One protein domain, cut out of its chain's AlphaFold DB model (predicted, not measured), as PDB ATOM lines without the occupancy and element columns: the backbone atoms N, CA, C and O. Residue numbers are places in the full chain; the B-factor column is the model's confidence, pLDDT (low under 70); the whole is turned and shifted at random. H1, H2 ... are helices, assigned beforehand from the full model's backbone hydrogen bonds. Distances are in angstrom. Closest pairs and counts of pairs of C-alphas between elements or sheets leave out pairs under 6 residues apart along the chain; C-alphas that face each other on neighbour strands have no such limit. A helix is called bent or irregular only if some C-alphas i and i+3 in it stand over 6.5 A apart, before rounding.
ATOM      1  N   ALA A  34      16.270   6.140 -48.169       91.19
ATOM      2  CA  ALA A  34      15.655   6.104 -49.493       91.19
ATOM      3  C   ALA A  34      16.500   6.814 -50.559       91.19
ATOM      4  O   ALA A  34      16.538   6.378 -51.710       91.19
ATOM      5  N   SER A  35      17.182   7.889 -50.159       87.94
ATOM      6  CA  SER A  35      18.051   8.695 -51.012       87.94
ATOM      7  C   SER A  35      19.512   8.542 -50.605       87.94
ATOM      8  O   SER A  35      19.832   8.433 -49.421       87.94
ATOM      9  N   ASN A  36      20.411   8.584 -51.589       87.94
ATOM     10  CA  ASN A  36      21.853   8.643 -51.351       87.94
ATOM     11  C   ASN A  36      22.281   9.941 -50.642       87.94
ATOM     12  O   ASN A  36      23.279   9.931 -49.924       87.94
ATOM     13  N   ASP A  37      21.520  11.025 -50.804       88.44
ATOM     14  CA  ASP A  37      21.740  12.298 -50.107       88.44
ATOM     15  C   ASP A  37      21.541  12.165 -48.589       88.44
ATOM     16  O   ASP A  37      22.157  12.895 -47.813       88.44
ATOM     17  N   ASP A  38      20.735  11.188 -48.163       91.31
ATOM     18  CA  ASP A  38      20.465  10.893 -46.755       91.31
ATOM     19  C   ASP A  38      21.401   9.817 -46.178       91.31
ATOM     20  O   ASP A  38      21.239   9.368 -45.035       91.31
ATOM     21  N   PHE A  39      22.392   9.359 -46.950       91.69
ATOM     22  CA  PHE A  39      23.361   8.397 -46.445       91.69
ATOM     23  C   PHE A  39      24.261   9.058 -45.392       91.69
ATOM     24  O   PHE A  39      24.695  10.201 -45.561       91.69
ATOM     25  N   PRO A  40      24.616   8.348 -44.303       93.00
ATOM     26  CA  PRO A  40      25.540   8.895 -43.318       93.00
ATOM     27  C   PRO A  40      26.865   9.301 -43.974       93.00
ATOM     28  O   PRO A  40      27.408   8.538 -44.762       93.00
ATOM     29  N   MET A  41      27.461  10.434 -43.587       93.50
ATOM     30  CA  MET A  41      28.752  10.896 -44.144       93.50
ATOM     31  C   MET A  41      29.873   9.839 -44.101       93.50
ATOM     32  O   MET A  41      30.737   9.807 -44.977       93.50
ATOM     33  N   LEU A  42      29.840   8.948 -43.104       94.81
ATOM     34  CA  LEU A  42      30.773   7.823 -42.982       94.81
ATOM     35  C   LEU A  42      30.671   6.821 -44.146       94.81
ATOM     36  O   LEU A  42      31.653   6.149 -44.448       94.81
ATOM     37  N   PHE A  43      29.518   6.730 -44.815       94.31
ATOM     38  CA  PHE A  43      29.355   5.957 -46.043       94.31
ATOM     39  C   PHE A  43      30.277   6.517 -47.131       94.31
ATOM     40  O   PHE A  43      31.131   5.800 -47.652       94.31
ATOM     41  N   SER A  44      30.165   7.816 -47.415       92.75
ATOM     42  CA  SER A  44      30.969   8.499 -48.435       92.75
ATOM     43  C   SER A  44      32.461   8.443 -48.113       92.75
ATOM     44  O   SER A  44      33.277   8.187 -48.996       92.75
ATOM     45  N   GLU A  45      32.833   8.611 -46.843       95.94
ATOM     46  CA  GLU A  45      34.220   8.452 -46.401       95.94
ATOM     47  C   GLU A  45      34.758   7.035 -46.667       95.94
ATOM     48  O   GLU A  45      35.879   6.882 -47.157       95.94
ATOM     49  N   ALA A  46      33.971   5.994 -46.377       94.94
ATOM     50  CA  ALA A  46      34.368   4.611 -46.621       94.94
ATOM     51  C   ALA A  46      34.555   4.315 -48.119       94.94
ATOM     52  O   ALA A  46      35.543   3.678 -48.493       94.94
ATOM     53  N   ILE A  47      33.678   4.844 -48.981       91.81
ATOM     54  CA  ILE A  47      33.827   4.748 -50.442       91.81
ATOM     55  C   ILE A  47      35.106   5.438 -50.921       91.81
ATOM     56  O   ILE A  47      35.888   4.829 -51.649       91.81
ATOM     57  N   LEU A  48      35.381   6.661 -50.459       92.44
ATOM     58  CA  LEU A  48      36.599   7.398 -50.823       92.44
ATOM     59  C   LEU A  48      37.887   6.686 -50.387       92.44
ATOM     60  O   LEU A  48      38.925   6.828 -51.029       92.44
ATOM     61  N   ARG A  49      37.829   5.897 -49.309       95.25
ATOM     62  CA  ARG A  49      38.943   5.063 -48.834       95.25
ATOM     63  C   ARG A  49      39.061   3.721 -49.565       95.25
ATOM     64  O   ARG A  49      39.950   2.941 -49.236       95.25
ATOM     65  N   GLY A  50      38.178   3.430 -50.522       93.00
ATOM     66  CA  GLY A  50      38.147   2.149 -51.226       93.00
ATOM     67  C   GLY A  50      37.715   0.981 -50.335       93.00
ATOM     68  O   GLY A  50      38.133  -0.151 -50.572       93.00
ATOM     69  N   ASN A  51      36.907   1.241 -49.300       94.69
ATOM     70  CA  ASN A  51      36.401   0.218 -48.388       94.69
ATOM     71  C   ASN A  51      34.871   0.062 -48.505       94.69
ATOM     72  O   ASN A  51      34.122   0.572 -47.665       94.69
ATOM     73  N   PRO A  52      34.380  -0.670 -49.521       91.81
ATOM     74  CA  PRO A  52      32.946  -0.859 -49.729       91.81
ATOM     75  C   PRO A  52      32.279  -1.689 -48.618       91.81
ATOM     76  O   PRO A  52      31.077  -1.553 -48.394       91.81
ATOM     77  N   PHE A  53      33.033  -2.519 -47.884       93.94
ATOM     78  CA  PHE A  53      32.496  -3.273 -46.745       93.94
ATOM     79  C   PHE A  53      32.080  -2.347 -45.603       93.94
ATOM     80  O   PHE A  53      30.987  -2.498 -45.055       93.94
ATOM     81  N   ASP A  54      32.924  -1.367 -45.272       95.75
ATOM     82  CA  ASP A  54      32.590  -0.369 -44.255       95.75
ATOM     83  C   ASP A  54      31.430   0.519 -44.712       95.75
ATOM     84  O   ASP A  54      30.553   0.824 -43.906       95.75
ATOM     85  N   ALA A  55      31.365   0.867 -46.001       95.12
ATOM     86  CA  ALA A  55      30.248   1.633 -46.547       95.12
ATOM     87  C   ALA A  55      28.915   0.886 -46.371       95.12
ATOM     88  O   ALA A  55      27.973   1.423 -45.784       95.12
ATOM     89  N   LEU A  56      28.849  -0.387 -46.777       95.62
ATOM     90  CA  LEU A  56      27.644  -1.196 -46.593       95.62
ATOM     91  C   LEU A  56      27.301  -1.383 -45.107       95.62
ATOM     92  O   LEU A  56      26.137  -1.284 -44.718       95.62
ATOM     93  N   ARG A  57      28.304  -1.594 -44.247       96.69
ATOM     94  CA  ARG A  57      28.105  -1.703 -42.795       96.69
ATOM     95  C   ARG A  57      27.511  -0.430 -42.192       96.69
ATOM     96  O   ARG A  57      26.638  -0.532 -41.330       96.69
ATOM     97  N   VAL A  58      27.988   0.745 -42.603       96.25
ATOM     98  CA  VAL A  58      27.452   2.040 -42.156       96.25
ATOM     99  C   VAL A  58      25.991   2.173 -42.566       96.25
ATOM    100  O   VAL A  58      25.165   2.536 -41.732       96.25
ATOM    101  N   LEU A  59      25.668   1.824 -43.812       94.81
ATOM    102  CA  LEU A  59      24.316   1.949 -44.350       94.81
ATOM    103  C   LEU A  59      23.312   1.017 -43.658       94.81
ATOM    104  O   LEU A  59      22.204   1.422 -43.323       94.81
ATOM    105  N   LEU A  60      23.708  -0.233 -43.414       96.06
ATOM    106  CA  LEU A  60      22.862  -1.227 -42.751       96.06
ATOM    107  C   LEU A  60      22.761  -1.008 -41.235       96.06
ATOM    108  O   LEU A  60      21.806  -1.459 -40.596       96.06
ATOM    109  N   GLY A  61      23.761  -0.362 -40.640       95.62
ATOM    110  CA  GLY A  61      23.927  -0.298 -39.195       95.62
ATOM    111  C   GLY A  61      24.271  -1.659 -38.575       95.62
ATOM    112  O   GLY A  61      24.208  -2.717 -39.204       95.62
ATOM    113  N   GLY A  62      24.646  -1.650 -37.292       94.31
ATOM    114  CA  GLY A  62      25.203  -2.833 -36.622       94.31
ATOM    115  C   GLY A  62      24.280  -4.056 -36.610       94.31
ATOM    116  O   GLY A  62      24.734  -5.166 -36.872       94.31
ATOM    117  N   VAL A  63      22.983  -3.862 -36.352       96.00
ATOM    118  CA  VAL A  63      22.018  -4.971 -36.239       96.00
ATOM    119  C   VAL A  63      21.828  -5.674 -37.581       96.00
ATOM    120  O   VAL A  63      21.931  -6.898 -37.658       96.00
ATOM    121  N   GLN A  64      21.571  -4.919 -38.649       97.88
ATOM    122  CA  GLN A  64      21.291  -5.518 -39.952       97.88
ATOM    123  C   GLN A  64      22.565  -6.040 -40.622       97.88
ATOM    124  O   GLN A  64      22.507  -7.063 -41.294       97.88
ATOM    125  N   TRP A  65      23.718  -5.412 -40.360       97.12
ATOM    126  CA  TRP A  65      25.024  -5.921 -40.779       97.12
ATOM    127  C   TRP A  65      25.338  -7.294 -40.176       97.12
ATOM    128  O   TRP A  65      25.749  -8.203 -40.891       97.12
ATOM    129  N   VAL A  66      25.094  -7.482 -38.875       97.50
ATOM    130  CA  VAL A  66      25.280  -8.791 -38.227       97.50
ATOM    131  C   VAL A  66      24.318  -9.830 -38.803       97.50
ATOM    132  O   VAL A  66      24.736 -10.961 -39.039       97.50
ATOM    133  N   ARG A  67      23.059  -9.462 -39.092       96.62
ATOM    134  CA  ARG A  67      22.115 -10.363 -39.782       96.62
ATOM    135  C   ARG A  67      22.618 -10.763 -41.167       96.62
ATOM    136  O   ARG A  67      22.576 -11.942 -41.493       96.62
ATOM    137  N   TYR A  68      23.130  -9.805 -41.940       97.62
ATOM    138  CA  TYR A  68      23.706 -10.066 -43.254       97.62
ATOM    139  C   TYR A  68      24.898 -11.030 -43.160       97.62
ATOM    140  O   TYR A  68      24.895 -12.069 -43.813       97.62
ATOM    141  N   LEU A  69      25.873 -10.753 -42.285       97.25
ATOM    142  CA  LEU A  69      27.033 -11.631 -42.079       97.25
ATOM    143  C   LEU A  69      26.661 -13.016 -41.537       97.25
ATOM    144  O   LEU A  69      27.335 -13.989 -41.858       97.25
ATOM    145  N   GLY A  70      25.582 -13.123 -40.759       97.19
ATOM    146  CA  GLY A  70      25.053 -14.397 -40.268       97.19
ATOM    147  C   GLY A  70      24.529 -15.323 -41.369       97.19
ATOM    148  O   GLY A  70      24.310 -16.501 -41.104       97.19
ATOM    149  N   THR A  71      24.354 -14.822 -42.597       96.38
ATOM    150  CA  THR A  71      24.063 -15.653 -43.779       96.38
ATOM    151  C   THR A  71      25.323 -16.225 -44.438       96.38
ATOM    152  O   THR A  71      25.214 -16.914 -45.448       96.38
ATOM    153  N   GLU A  72      26.504 -15.936 -43.877       96.75
ATOM    154  CA  GLU A  72      27.822 -16.292 -44.415       96.75
ATOM    155  C   GLU A  72      27.983 -15.906 -45.902       96.75
ATOM    156  O   GLU A  72      28.292 -16.751 -46.748       96.75
ATOM    157  N   PRO A  73      27.756 -14.626 -46.260       97.00
ATOM    158  CA  PRO A  73      27.706 -14.214 -47.651       97.00
ATOM    159  C   PRO A  73      29.085 -14.295 -48.313       97.00
ATOM    160  O   PRO A  73      30.106 -13.880 -47.765       97.00
ATOM    161  N   THR A  74      29.103 -14.775 -49.552       97.50
ATOM    162  CA  THR A  74      30.284 -14.733 -50.422       97.50
ATOM    163  C   THR A  74      30.531 -13.319 -50.961       97.50
ATOM    164  O   THR A  74      29.618 -12.496 -51.034       97.50
ATOM    165  N   ASN A  75      31.744 -13.046 -51.458       95.44
ATOM    166  CA  ASN A  75      32.051 -11.774 -52.136       95.44
ATOM    167  C   ASN A  75      31.119 -11.492 -53.327       95.44
ATOM    168  O   ASN A  75      30.781 -10.340 -53.585       95.44
ATOM    169  N   LYS A  76      30.670 -12.540 -54.030       96.44
ATOM    170  CA  LYS A  76      29.698 -12.411 -55.122       96.44
ATOM    171  C   LYS A  76      28.350 -11.901 -54.606       96.44
ATOM    172  O   LYS A  76      27.781 -10.988 -55.186       96.44
ATOM    173  N   GLN A  77      27.861 -12.465 -53.503       97.31
ATOM    174  CA  GLN A  77      26.608 -12.032 -52.882       97.31
ATOM    175  C   GLN A  77      26.718 -10.618 -52.304       97.31
ATOM    176  O   GLN A  77      25.770  -9.847 -52.378       97.31
ATOM    177  N   PHE A  78      27.894 -10.242 -51.803       96.69
ATOM    178  CA  PHE A  78      28.171  -8.863 -51.409       96.69
ATOM    179  C   PHE A  78      28.046  -7.883 -52.580       96.69
ATOM    180  O   PHE A  78      27.387  -6.853 -52.441       96.69
ATOM    181  N   GLU A  79      28.627  -8.205 -53.737       95.31
ATOM    182  CA  GLU A  79      28.491  -7.384 -54.943       95.31
ATOM    183  C   GLU A  79      27.031  -7.320 -55.415       95.31
ATOM    184  O   GLU A  79      26.512  -6.238 -55.688       95.31
ATOM    185  N   GLU A  80      26.333  -8.457 -55.453       96.31
ATOM    186  CA  GLU A  80      24.914  -8.523 -55.812       96.31
ATOM    187  C   GLU A  80      24.045  -7.673 -54.879       96.31
ATOM    188  O   GLU A  80      23.236  -6.879 -55.357       96.31
ATOM    189  N   PHE A  81      24.230  -7.787 -53.563       96.94
ATOM    190  CA  PHE A  81      23.462  -7.013 -52.593       96.94
ATOM    191  C   PHE A  81      23.745  -5.514 -52.711       96.94
ATOM    192  O   PHE A  81      22.820  -4.702 -52.718       96.94
ATOM    193  N   SER A  82      25.016  -5.151 -52.886       94.88
ATOM    194  CA  SER A  82      25.426  -3.763 -53.110       94.88
ATOM    195  C   SER A  82      24.755  -3.174 -54.354       94.88
ATOM    196  O   SER A  82      24.252  -2.054 -54.316       94.88
ATOM    197  N   ASN A  83      24.665  -3.945 -55.440       94.12
ATOM    198  CA  ASN A  83      23.976  -3.528 -56.664       94.12
ATOM    199  C   ASN A  83      22.456  -3.408 -56.479       94.12
ATOM    200  O   ASN A  83      21.838  -2.513 -57.053       94.12
ATOM    201  N   VAL A  84      21.843  -4.288 -55.679       95.12
ATOM    202  CA  VAL A  84      20.414  -4.189 -55.337       95.12
ATOM    203  C   VAL A  84      20.135  -2.886 -54.589       95.12
ATOM    204  O   VAL A  84      19.196  -2.180 -54.950       95.12
ATOM    205  N   ILE A  85      20.964  -2.543 -53.602       94.56
ATOM    206  CA  ILE A  85      20.852  -1.282 -52.863       94.56
ATOM    207  C   ILE A  85      21.041  -0.091 -53.800       94.56
ATOM    208  O   ILE A  85      20.177   0.778 -53.827       94.56
ATOM    209  N   ALA A  86      22.110  -0.075 -54.605       91.69
ATOM    210  CA  ALA A  86      22.374   1.021 -55.536       91.69
ATOM    211  C   ALA A  86      21.170   1.280 -56.454       91.69
ATOM    212  O   ALA A  86      20.682   2.404 -56.547       91.69
ATOM    213  N   LYS A  87      20.610   0.216 -57.042       91.12
ATOM    214  CA  LYS A  87      19.414   0.307 -57.883       91.12
ATOM    215  C   LYS A  87      18.191   0.823 -57.120       91.12
ATOM    216  O   LYS A  87      17.391   1.555 -57.696       91.12
ATOM    217  N   ALA A  88      18.024   0.423 -55.860       90.31
ATOM    218  CA  ALA A  88      16.904   0.846 -55.025       90.31
ATOM    219  C   ALA A  88      16.986   2.332 -54.633       90.31
ATOM    220  O   ALA A  88      15.947   2.967 -54.492       90.31
ATOM    221  N   THR A  89      18.196   2.886 -54.517       89.00
ATOM    222  CA  THR A  89      18.445   4.285 -54.122       89.00
ATOM    223  C   THR A  89      18.853   5.188 -55.292       89.00
ATOM    224  O   THR A  89      19.353   6.288 -55.080       89.00
ATOM    225  N   GLY A  90      18.678   4.729 -56.538       83.38
ATOM    226  CA  GLY A  90      18.957   5.516 -57.747       83.38
ATOM    227  C   GLY A  90      20.441   5.735 -58.071       83.38
ATOM    228  O   GLY A  90      20.763   6.590 -58.890       83.38
TER     229      GLY A  90
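This is residues 34 to 90 of the 96 residues of an uncharacterized protein of Mycobacteroides chelonae (UniProt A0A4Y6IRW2). The long helix H2 is sharply bent at residues 60 and 61 and folds back on itself as a V, with H1 side by side with its first arm H2a as a helical hairpin. H3, after a tight turn from the end of the second arm H2b, passes back across H2a with few contacts, while residues 34 to 40 lead into H1. The printed part has 57 residues with three named helices, H1, H2 and H3 along the chain, and no named strand; the class is all helix. The whole is compact, with a radius of gyration of the C-alphas of 11.0 A, and its C-alphas span 29 by 21 by 20 A.

H2, residues 52 to 69, is the longest helix by residues, at 18. By its hydrogen bonds it was assigned as one helix, but it is bent: C-alphas 59 and 62 are 9.1 A apart. Its arm H2a, residues 52 to 59, measures 10.5 A from first to last C-alpha and begins at C-alpha 52 at (32.946, -0.859, -49.729). Its arm H2b, residues 62 to 69, also measures 10.5 A. H1, residues 41 to 48, measures 10.9 A and begins at C-alpha 41 at (28.752, 10.896, -44.144). H3, residues 75 to 88, measures 19.9 A and ends at C-alpha 88 at (16.904, 0.846, -55.025).

H2a and H2b are close but not clearly touching, with the closest C-alphas, those of Arg 57 and Trp 65, 5.6 A apart. They run opposite ways at a steep tilt of 45 degrees. H1 and H2a touch and form a helical hairpin; their closest C-alphas, those of Phe 43 and Ala 55, are 4.4 A apart. They run opposite ways at a shallow tilt of 11 degrees. H2a and H3 are close but not clearly touching, with the closest C-alphas, those of Leu 56 and Ser 82, 7.3 A apart. They run the same way at a steep tilt of 47 degrees. H3 is apart from H1 and from H2b, and H1 is apart from H2b. In H1, H2a, H2b and H3 every O i to N i+4 pair is within hydrogen-bond range.

The two C-alphas farthest apart, those of Asp 37 and Glu 72, are 29.8 A apart, while the first and last printed C-alphas, of Ala 34 and Gly 90, are 8.9 A apart. The printed part has no cut. The links from H1 to H2, with 3 residues, and from H2 to H3, with 5, are tight. The mean pLDDT of the printed part is 94.3, and no printed residue is under 70.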